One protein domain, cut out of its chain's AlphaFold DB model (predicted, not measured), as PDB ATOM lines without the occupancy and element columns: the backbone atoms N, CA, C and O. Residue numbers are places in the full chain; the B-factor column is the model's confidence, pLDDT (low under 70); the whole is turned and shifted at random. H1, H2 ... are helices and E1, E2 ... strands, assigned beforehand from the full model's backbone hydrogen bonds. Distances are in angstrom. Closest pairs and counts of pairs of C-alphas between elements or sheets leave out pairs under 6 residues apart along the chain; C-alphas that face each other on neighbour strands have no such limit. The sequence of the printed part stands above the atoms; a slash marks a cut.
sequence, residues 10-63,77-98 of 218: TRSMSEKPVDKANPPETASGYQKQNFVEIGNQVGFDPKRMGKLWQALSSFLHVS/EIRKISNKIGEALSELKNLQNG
ATOM      1  N   THR A  10      88.442 150.075 162.711       73.88
ATOM      2  CA  THR A  10      86.986 149.928 162.729       73.88
ATOM      3  C   THR A  10      86.522 149.682 164.159       73.88
ATOM      4  O   THR A  10      87.040 148.801 164.848       73.88
ATOM      5  N   ARG A  11      85.550 150.469 164.624       72.94
ATOM      6  CA  ARG A  11      84.877 150.253 165.907       72.94
ATOM      7  C   ARG A  11      83.468 149.734 165.678       72.94
ATOM      8  O   ARG A  11      82.691 150.329 164.935       72.94
ATOM      9  N   SER A  12      83.130 148.690 166.421       78.69
ATOM     10  CA  SER A  12      81.803 148.080 166.410       78.69
ATOM     11  C   SER A  12      81.228 148.019 167.828       78.69
ATOM     12  O   SER A  12      81.979 147.916 168.801       78.69
ATOM     13  N   MET A  13      79.904 148.109 167.957       79.00
ATOM     14  CA  MET A  13      79.165 147.935 169.216       79.00
ATOM     15  C   MET A  13      78.343 146.659 169.143       79.00
ATOM     16  O   MET A  13      77.829 146.339 168.078       79.00
ATOM     17  N   SER A  14      78.175 145.958 170.262       82.12
ATOM     18  CA  SER A  14      77.214 144.854 170.318       82.12
ATOM     19  C   SER A  14      75.799 145.369 170.044       82.12
ATOM     20  O   SER A  14      75.422 146.429 170.545       82.12
ATOM     21  N   GLU A  15      75.014 144.620 169.268       79.62
ATOM     22  CA  GLU A  15      73.601 144.925 168.987       79.62
ATOM     23  C   GLU A  15      72.752 144.984 170.259       79.62
ATOM     24  O   GLU A  15      71.739 145.683 170.310       79.62
ATOM     25  N   LYS A  16      73.148 144.225 171.285       78.50
ATOM     26  CA  LYS A  16      72.425 144.127 172.549       78.50
ATOM     27  C   LYS A  16      73.322 144.580 173.699       78.50
ATOM     28  O   LYS A  16      74.494 144.201 173.742       78.50
ATOM     29  N   PRO A  17      72.786 145.349 174.662       76.00
ATOM     30  CA  PRO A  17      73.500 145.634 175.895       76.00
ATOM     31  C   PRO A  17      73.914 144.324 176.568       76.00
ATOM     32  O   PRO A  17      73.121 143.385 176.644       76.00
ATOM     33  N   VAL A  18      75.146 144.266 177.065       79.44
ATOM     34  CA  VAL A  18      75.591 143.138 177.885       79.44
ATOM     35  C   VAL A  18      74.773 143.139 179.174       79.44
ATOM     36  O   VAL A  18      74.673 144.175 179.840       79.44
ATOM     37  N   ASP A  19      74.191 141.991 179.517       77.00
ATOM     38  CA  ASP A  19      73.510 141.818 180.794       77.00
ATOM     39  C   ASP A  19      74.525 142.006 181.929       77.00
ATOM     40  O   ASP A  19      75.497 141.261 182.051       77.00
ATOM     41  N   LYS A  20      74.316 143.042 182.747       72.19
ATOM     42  CA  LYS A  20      75.203 143.366 183.868       72.19
ATOM     43  C   LYS A  20      75.104 142.347 185.001       72.19
ATOM     44  O   LYS A  20      76.044 142.256 185.783       72.19
ATOM     45  N   ALA A  21      73.990 141.620 185.105       73.81
ATOM     46  CA  ALA A  21      73.806 140.591 186.121       73.81
ATOM     47  C   ALA A  21      74.530 139.289 185.748       73.81
ATOM     48  O   ALA A  21      75.034 138.610 186.635       73.81
ATOM     49  N   ASN A  22      74.626 138.980 184.449       74.69
ATOM     50  CA  ASN A  22      75.287 137.785 183.921       74.69
ATOM     51  C   ASN A  22      76.162 138.128 182.701       74.69
ATOM     52  O   ASN A  22      75.797 137.819 181.560       74.69
ATOM     53  N   PRO A  23      77.314 138.789 182.902       77.56
ATOM     54  CA  PRO A  23      78.218 139.088 181.804       77.56
ATOM     55  C   PRO A  23      78.841 137.794 181.249       77.56
ATOM     56  O   PRO A  23      79.075 136.849 182.003       77.56
ATOM     57  N   PRO A  24      79.172 137.729 179.945       79.62
ATOM     58  CA  PRO A  24      79.911 136.602 179.394       79.62
ATOM     59  C   PRO A  24      81.237 136.406 180.136       79.62
ATOM     60  O   PRO A  24      82.062 137.316 180.207       79.62
ATOM     61  N   GLU A  25      81.455 135.200 180.651       76.56
ATOM     62  CA  GLU A  25      82.607 134.880 181.507       76.56
ATOM     63  C   GLU A  25      83.921 134.722 180.726       76.56
ATOM     64  O   GLU A  25      85.005 134.703 181.303       76.56
ATOM     65  N   THR A  26      83.851 134.608 179.395       80.12
ATOM     66  CA  THR A  26      85.016 134.338 178.543       80.12
ATOM     67  C   THR A  26      85.064 135.254 177.325       80.12
ATOM     68  O   THR A  26      84.035 135.656 176.782       80.12
ATOM     69  N   ALA A  27      86.276 135.521 176.825       73.50
ATOM     70  CA  ALA A  27      86.491 136.265 175.580       73.50
ATOM     71  C   ALA A  27      85.752 135.632 174.382       73.50
ATOM     72  O   ALA A  27      85.211 136.340 173.535       73.50
ATOM     73  N   SER A  28      85.655 134.297 174.350       74.94
ATOM     74  CA  SER A  28      84.875 133.567 173.343       74.94
ATOM     75  C   SER A  28      83.371 133.867 173.435       74.94
ATOM     76  O   SER A  28      82.693 133.939 172.412       74.94
ATOM     77  N   GLY A  29      82.845 134.112 174.640       75.06
ATOM     78  CA  GLY A  29      81.459 134.536 174.850       75.06
ATOM     79  C   GLY A  29      81.148 135.911 174.254       75.06
ATOM     80  O   GLY A  29      80.064 136.107 173.708       75.06
ATOM     81  N   TYR A  30      82.106 136.840 174.277       76.31
ATOM     82  CA  TYR A  30      81.963 138.139 173.610       76.31
ATOM     83  C   TYR A  30      82.045 138.026 172.086       76.31
ATOM     84  O   TYR A  30      81.279 138.685 171.395       76.31
ATOM     85  N   GLN A  31      82.911 137.160 171.552       76.38
ATOM     86  CA  GLN A  31      83.057 136.961 170.102       76.38
ATOM     87  C   GLN A  31      81.807 136.380 169.423       76.38
ATOM     88  O   GLN A  31      81.633 136.555 168.224       76.38
ATOM     89  N   LYS A  32      80.935 135.697 170.176       80.56
ATOM     90  CA  LYS A  32      79.666 135.144 169.670       80.56
ATOM     91  C   LYS A  32      78.535 136.173 169.583       80.56
ATOM     92  O   LYS A  32      77.447 135.827 169.132       80.56
ATOM     93  N   GLN A  33      78.748 137.402 170.054       79.94
ATOM     94  CA  GLN A  33      77.747 138.459 169.947       79.94
ATOM     95  C   GLN A  33      77.734 139.048 168.537       79.94
ATOM     96  O   GLN A  33      78.757 139.096 167.857       79.94
ATOM     97  N   ASN A  34      76.570 139.539 168.121       82.75
ATOM     98  CA  ASN A  34      76.463 140.330 166.906       82.75
ATOM     99  C   ASN A  34      76.952 141.748 167.190       82.75
ATOM    100  O   ASN A  34      76.508 142.377 168.153       82.75
ATOM    101  N   PHE A  35      77.833 142.256 166.334       81.56
ATOM    102  CA  PHE A  35      78.341 143.617 166.419       81.56
ATOM    103  C   PHE A  35      77.924 144.418 165.188       81.56
ATOM    104  O   PHE A  35      78.075 143.954 164.060       81.56
ATOM    105  N   VAL A  36      77.468 145.647 165.411       79.50
ATOM    106  CA  VAL A  36      77.207 146.643 164.369       79.50
ATOM    107  C   VAL A  36      78.395 147.584 164.288       79.50
ATOM    108  O   VAL A  36      78.857 148.100 165.308       79.50
ATOM    109  N   GLU A  37      78.894 147.824 163.081       78.75
ATOM    110  CA  GLU A  37      79.921 148.833 162.839       78.75
ATOM    111  C   GLU A  37      79.373 150.235 163.149       78.75
ATOM    112  O   GLU A  37      78.372 150.669 162.583       78.75
ATOM    113  N   ILE A  38      80.029 150.943 164.070       72.31
ATOM    114  CA  ILE A  38      79.684 152.324 164.448       72.31
ATOM    115  C   ILE A  38      80.458 153.313 163.577       72.31
ATOM    116  O   ILE A  38      80.006 154.429 163.327       72.31
ATOM    117  N   GLY A  39      81.658 152.919 163.148       66.12
ATOM    118  CA  GLY A  39      82.469 153.722 162.257       66.12
ATOM    119  C   GLY A  39      83.894 153.211 162.103       66.12
ATOM    120  O   GLY A  39      84.427 152.460 162.921       66.12
ATOM    121  N   ASN A  40      84.518 153.706 161.048       71.19
ATOM    122  CA  ASN A  40      85.896 153.472 160.665       71.19
ATOM    123  C   ASN A  40      86.717 154.767 160.794       71.19
ATOM    124  O   ASN A  40      86.310 155.827 160.304       71.19
ATOM    125  N   GLN A  41      87.865 154.689 161.465       73.00
ATOM    126  CA  GLN A  41      88.924 155.693 161.432       73.00
ATOM    127  C   GLN A  41      89.931 155.261 160.384       73.00
ATOM    128  O   GLN A  41      90.535 154.199 160.501       73.00
ATOM    129  N   VAL A  42      90.152 156.117 159.395       74.00
ATOM    130  CA  VAL A  42      91.279 155.962 158.482       74.00
ATOM    131  C   VAL A  42      92.501 156.563 159.167       74.00
ATOM    132  O   VAL A  42      92.471 157.721 159.588       74.00
ATOM    133  N   GLY A  43      93.551 155.761 159.335       70.06
ATOM    134  CA  GLY A  43      94.786 156.192 159.980       70.06
ATOM    135  C   GLY A  43      95.424 157.366 159.241       70.06
ATOM    136  O   GLY A  43      95.480 157.388 158.010       70.06
ATOM    137  N   PHE A  44      95.915 158.348 159.995       78.38
ATOM    138  CA  PHE A  44      96.682 159.458 159.442       78.38
ATOM    139  C   PHE A  44      98.177 159.177 159.591       78.38
ATOM    140  O   PHE A  44      98.665 159.071 160.714       78.38
ATOM    141  N   ASP A  45      98.912 159.102 158.477       79.69
ATOM    142  CA  ASP A  45     100.377 159.024 158.475       79.69
ATOM    143  C   ASP A  45     100.984 160.426 158.240       79.69
ATOM    144  O   ASP A  45     101.074 160.888 157.092       79.69
ATOM    145  N   PRO A  46     101.461 161.113 159.300       76.56
ATOM    146  CA  PRO A  46     102.034 162.449 159.175       76.56
ATOM    147  C   PRO A  46     103.327 162.444 158.355       76.56
ATOM    148  O   PRO A  46     103.634 163.430 157.685       76.56
ATOM    149  N   LYS A  47     104.095 161.343 158.386       81.19
ATOM    150  CA  LYS A  47     105.357 161.227 157.643       81.19
ATOM    151  C   LYS A  47     105.072 161.150 156.150       81.19
ATOM    152  O   LYS A  47     105.759 161.800 155.362       81.19
ATOM    153  N   ARG A  48     104.054 160.385 155.751       84.44
ATOM    154  CA  ARG A  48     103.621 160.302 154.351       84.44
ATOM    155  C   ARG A  48     103.048 161.625 153.854       84.44
ATOM    156  O   ARG A  48     103.440 162.069 152.777       84.44
ATOM    157  N   MET A  49     102.213 162.292 154.655       85.56
ATOM    158  CA  MET A  49     101.697 163.623 154.320       85.56
ATOM    159  C   MET A  49     102.831 164.649 154.175       85.56
ATOM    160  O   MET A  49     102.867 165.402 153.206       85.56
ATOM    161  N   GLY A  50     103.818 164.620 155.076       85.00
ATOM    162  CA  GLY A  50     105.011 165.462 154.987       85.00
ATOM    163  C   GLY A  50     105.831 165.216 153.715       85.00
ATOM    164  O   GLY A  50     106.268 166.173 153.078       85.00
ATOM    165  N   LYS A  51     105.994 163.955 153.291       87.75
ATOM    166  CA  LYS A  51     106.665 163.613 152.021       87.75
ATOM    167  C   LYS A  51     105.906 164.143 150.804       87.75
ATOM    168  O   LYS A  51     106.538 164.655 149.884       87.75
ATOM    169  N   LEU A  52     104.577 164.031 150.796       89.00
ATOM    170  CA  LEU A  52     103.736 164.555 149.716       89.00
ATOM    171  C   LEU A  52     103.791 166.081 149.653       89.00
ATOM    172  O   LEU A  52     103.957 166.632 148.569       89.00
ATOM    173  N   TRP A  53     103.734 166.753 150.805       87.31
ATOM    174  CA  TRP A  53     103.904 168.201 150.896       87.31
ATOM    175  C   TRP A  53     105.252 168.647 150.325       87.31
ATOM    176  O   TRP A  53     105.274 169.483 149.431       87.31
ATOM    177  N   GLN A  54     106.355 168.039 150.774       86.12
ATOM    178  CA  GLN A  54     107.704 168.357 150.291       86.12
ATOM    179  C   GLN A  54     107.858 168.122 148.781       86.12
ATOM    180  O   GLN A  54     108.461 168.929 148.074       86.12
ATOM    181  N   ALA A  55     107.289 167.025 148.273       85.25
ATOM    182  CA  ALA A  55     107.317 166.706 146.850       85.25
ATOM    183  C   ALA A  55     106.494 167.687 146.004       85.25
ATOM    184  O   ALA A  55     106.841 167.913 144.854       85.25
ATOM    185  N   LEU A  56     105.409 168.247 146.541       85.25
ATOM    186  CA  LEU A  56     104.603 169.245 145.841       85.25
ATOM    187  C   LEU A  56     105.208 170.648 145.951       85.25
ATOM    188  O   LEU A  56     105.199 171.391 144.974       85.25
ATOM    189  N   SER A  57     105.772 171.003 147.108       82.75
ATOM    190  CA  SER A  57     106.397 172.308 147.324       82.75
ATOM    191  C   SER A  57     107.651 172.501 146.480       82.75
ATOM    192  O   SER A  57     107.929 173.621 146.064       82.75
ATOM    193  N   SER A  58     108.386 171.432 146.162       77.38
ATOM    194  CA  SER A  58     109.537 171.521 145.256       77.38
ATOM    195  C   SER A  58     109.154 172.005 143.851       77.38
ATOM    196  O   SER A  58     109.963 172.664 143.208       77.38
ATOM    197  N   PHE A  59     107.915 171.770 143.400       74.06
ATOM    198  CA  PHE A  59     107.414 172.291 142.123       74.06
ATOM    199  C   PHE A  59     107.006 173.770 142.175       74.06
ATOM    200  O   PHE A  59     106.802 174.375 141.127       74.06
ATOM    201  N   LEU A  60     106.879 174.361 143.368       70.50
ATOM    202  CA  LEU A  60     106.579 175.789 143.531       70.50
ATOM    203  C   LEU A  60     107.829 176.662 143.361       70.50
ATOM    204  O   LEU A  60     107.715 177.863 143.125       70.50
ATOM    205  N   HIS A  61     109.017 176.064 143.454       66.75
ATOM    206  CA  HIS A  61     110.288 176.732 143.212       66.75
ATOM    207  C   HIS A  61     110.661 176.617 141.731       66.75
ATOM    208  O   HIS A  61     111.525 175.829 141.352       66.75
ATOM    209  N   VAL A  62     109.984 177.387 140.879       63.72
ATOM    210  CA  VAL A  62     110.401 177.553 139.480       63.72
ATOM    211  C   VAL A  62     111.498 178.613 139.445       63.72
ATOM    212  O   VAL A  62     111.280 179.748 139.871       63.72
ATOM    213  N   SER A  63     112.686 178.244 138.971       57.88
ATOM    214  CA  SER A  63     113.784 179.191 138.774       57.88
ATOM    215  C   SER A  63     113.400 180.206 137.698       57.88
ATOM    216  O   SER A  63     112.975 179.827 136.605       57.88
ATOM    217  N   GLU A  77     108.615 168.424 134.643       72.81
ATOM    218  CA  GLU A  77     107.886 167.317 133.993       72.81
ATOM    219  C   GLU A  77     106.412 167.162 134.441       72.81
ATOM    220  O   GLU A  77     106.109 166.579 135.486       72.81
ATOM    221  N   ILE A  78     105.481 167.623 133.592       77.12
ATOM    222  CA  ILE A  78     104.031 167.678 133.856       77.12
ATOM    223  C   ILE A  78     103.494 166.323 134.336       77.12
ATOM    224  O   ILE A  78     102.652 166.256 135.231       77.12
ATOM    225  N   ARG A  79     104.023 165.221 133.789       81.19
ATOM    226  CA  ARG A  79     103.661 163.856 134.202       81.19
ATOM    227  C   ARG A  79     104.020 163.571 135.661       81.19
ATOM    228  O   ARG A  79     103.207 162.996 136.378       81.19
ATOM    229  N   LYS A  80     105.203 163.990 136.122       80.31
ATOM    230  CA  LYS A  80     105.631 163.820 137.520       80.31
ATOM    231  C   LYS A  80     104.752 164.638 138.465       80.31
ATOM    232  O   LYS A  80     104.319 164.108 139.487       80.31
ATOM    233  N   ILE A  81     104.435 165.878 138.091       82.75
ATOM    234  CA  ILE A  81     103.548 166.762 138.864       82.75
ATOM    235  C   ILE A  81     102.146 166.153 138.967       82.75
ATOM    236  O   ILE A  81     101.629 165.969 140.068       82.75
ATOM    237  N   SER A  82     101.554 165.772 137.833       85.62
ATOM    238  CA  SER A  82     100.218 165.170 137.782       85.62
ATOM    239  C   SER A  82     100.131 163.896 138.623       85.62
ATOM    240  O   SER A  82      99.151 163.705 139.342       85.62
ATOM    241  N   ASN A  83     101.161 163.046 138.584       88.31
ATOM    242  CA  ASN A  83     101.210 161.839 139.407       88.31
ATOM    243  C   ASN A  83     101.240 162.177 140.905       88.31
ATOM    244  O   ASN A  83     100.490 161.584 141.677       88.31
ATOM    245  N   LYS A  84     102.041 163.167 141.322       87.38
ATOM    246  CA  LYS A  84     102.121 163.576 142.733       87.38
ATOM    247  C   LYS A  84     100.848 164.240 143.244       87.38
ATOM    248  O   LYS A  84     100.445 163.974 144.375       87.38
ATOM    249  N   ILE A  85     100.180 165.033 142.409       88.44
ATOM    250  CA  ILE A  85      98.848 165.568 142.714       88.44
ATOM    251  C   ILE A  85      97.844 164.419 142.876       88.44
ATOM    252  O   ILE A  85      97.071 164.417 143.832       88.44
ATOM    253  N   GLY A  86      97.881 163.419 141.989       91.06
ATOM    254  CA  GLY A  86      97.033 162.230 142.080       91.06
ATOM    255  C   GLY A  86      97.241 161.442 143.377       91.06
ATOM    256  O   GLY A  86      96.267 161.103 144.049       91.06
ATOM    257  N   GLU A  87      98.498 161.209 143.770       90.62
ATOM    258  CA  GLU A  87      98.843 160.573 145.049       90.62
ATOM    259  C   GLU A  87      98.286 161.367 146.242       90.62
ATOM    260  O   GLU A  87      97.642 160.789 147.117       90.62
ATOM    261  N   ALA A  88      98.473 162.691 146.265       90.06
ATOM    262  CA  ALA A  88      97.987 163.542 147.350       90.06
ATOM    263  C   ALA A  88      96.453 163.584 147.429       90.06
ATOM    264  O   ALA A  88      95.885 163.461 148.513       90.06
ATOM    265  N   LEU A  89      95.770 163.702 146.287       89.88
ATOM    266  CA  LEU A  89      94.309 163.669 146.227       89.88
ATOM    267  C   LEU A  89      93.749 162.329 146.701       89.88
ATOM    268  O   LEU A  89      92.733 162.314 147.391       89.88
ATOM    269  N   SER A  90      94.394 161.218 146.341       88.75
ATOM    270  CA  SER A  90      94.000 159.887 146.807       88.75
ATOM    271  C   SER A  90      94.080 159.792 148.332       88.75
ATOM    272  O   SER A  90      93.117 159.384 148.976       88.75
ATOM    273  N   GLU A  91      95.174 160.270 148.933       84.88
ATOM    274  CA  GLU A  91      95.329 160.280 150.392       84.88
ATOM    275  C   GLU A  91      94.301 161.173 151.094       84.88
ATOM    276  O   GLU A  91      93.712 160.766 152.093       84.88
ATOM    277  N   LEU A  92      94.022 162.363 150.558       84.75
ATOM    278  CA  LEU A  92      93.002 163.253 151.118       84.75
ATOM    279  C   LEU A  92      91.596 162.649 151.023       84.75
ATOM    280  O   LEU A  92      90.831 162.741 151.982       84.75
ATOM    281  N   LYS A  93      91.266 161.991 149.906       84.50
ATOM    282  CA  LYS A  93      89.993 161.272 149.742       84.50
ATOM    283  C   LYS A  93      89.884 160.092 150.702       84.50
ATOM    284  O   LYS A  93      88.831 159.883 151.294       84.50
ATOM    285  N   ASN A  94      90.969 159.350 150.902       80.69
ATOM    286  CA  ASN A  94      90.996 158.259 151.871       80.69
ATOM    287  C   ASN A  94      90.746 158.778 153.292       80.69
ATOM    288  O   ASN A  94      89.915 158.218 153.998       80.69
ATOM    289  N   LEU A  95      91.386 159.882 153.690       77.12
ATOM    290  CA  LEU A  95      91.144 160.510 154.995       77.12
ATOM    291  C   LEU A  95      89.710 161.044 155.128       77.12
ATOM    292  O   LEU A  95      89.117 160.933 156.197       77.12
ATOM    293  N   GLN A  96      89.132 161.574 154.045       75.38
ATOM    294  CA  GLN A  96      87.737 162.021 154.005       75.38
ATOM    295  C   GLN A  96      86.741 160.869 154.208       75.38
ATOM    296  O   GLN A  96      85.695 161.073 154.818       75.38
ATOM    297  N   ASN A  97      87.061 159.667 153.724       72.19
ATOM    298  CA  ASN A  97      86.215 158.479 153.877       72.19
ATOM    299  C   ASN A  97      86.219 157.911 155.310       72.19
ATOM    300  O   ASN A  97      85.443 157.006 155.616       72.19
ATOM    301  N   GLY A  98      87.067 158.429 156.204       64.12
ATOM    302  CA  GLY A  98      87.012 158.114 157.626       64.12
ATOM    303  C   GLY A  98      85.756 158.689 158.281       64.12
ATOM    304  O   GLY A  98      85.616 159.895 158.446       64.12
TER     305      GLY A  98
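AT A GLANCE: This is residues 10 to 63 and 77 to 98 of the 218 residues of an uncharacterized protein of Mesorhizobium sp. STM 4661 (UniProt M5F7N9). The model is a long rod: an antiparallel two-strand ribbon, E1 and E2, with a loop and short helix H1 toward one end and helices H2 and H3 side by side toward the other. The printed part has 76 residues, with named elements in the order E1, H1, E2, H2, H3, of mixed class. It is extended, with a radius of gyration of the C-alphas of 22.1 A, and spans 73 by 17 by 16 A.

IN THESE COORDINATES: E1, residues 10 to 14, begins at C-alpha 10 (86.986, 149.928, 162.729). H1 is residues 27 to 31, and E2 residues 35 to 41. H2, residues 46 to 60, is 21.1 A long; H3, residues 78 to 96, is 26.5 A long and ends at C-alpha 96 (87.737, 162.021, 154.005).

HOW THE PARTS SIT: E1 and E2 are antiparallel at 156 degrees, with N 13 and O 36 within hydrogen-bond range at 2.8 A. H1 touches no helix. H3, with residues 81 to 88 alone, touches H2; the closest C-alphas, of Leu 52 and Ala 88, are 6.3 A apart. They run opposite ways at a shallow tilt of 34 degrees, only just short of steep. Every O i to N i+4 pair is within range in H1 and H3, and 9 of 11 in H2.

THE WHOLE: The farthest C-alphas, of Ala 21 and Ser 63, are 73.0 A apart. Residues 64 to 76 are not printed, a gap of 14.1 A between C-alphas 63 and 77. The link E1 to H1 is long. Residues 39, 61 to 63 and 98 have pLDDT under 70.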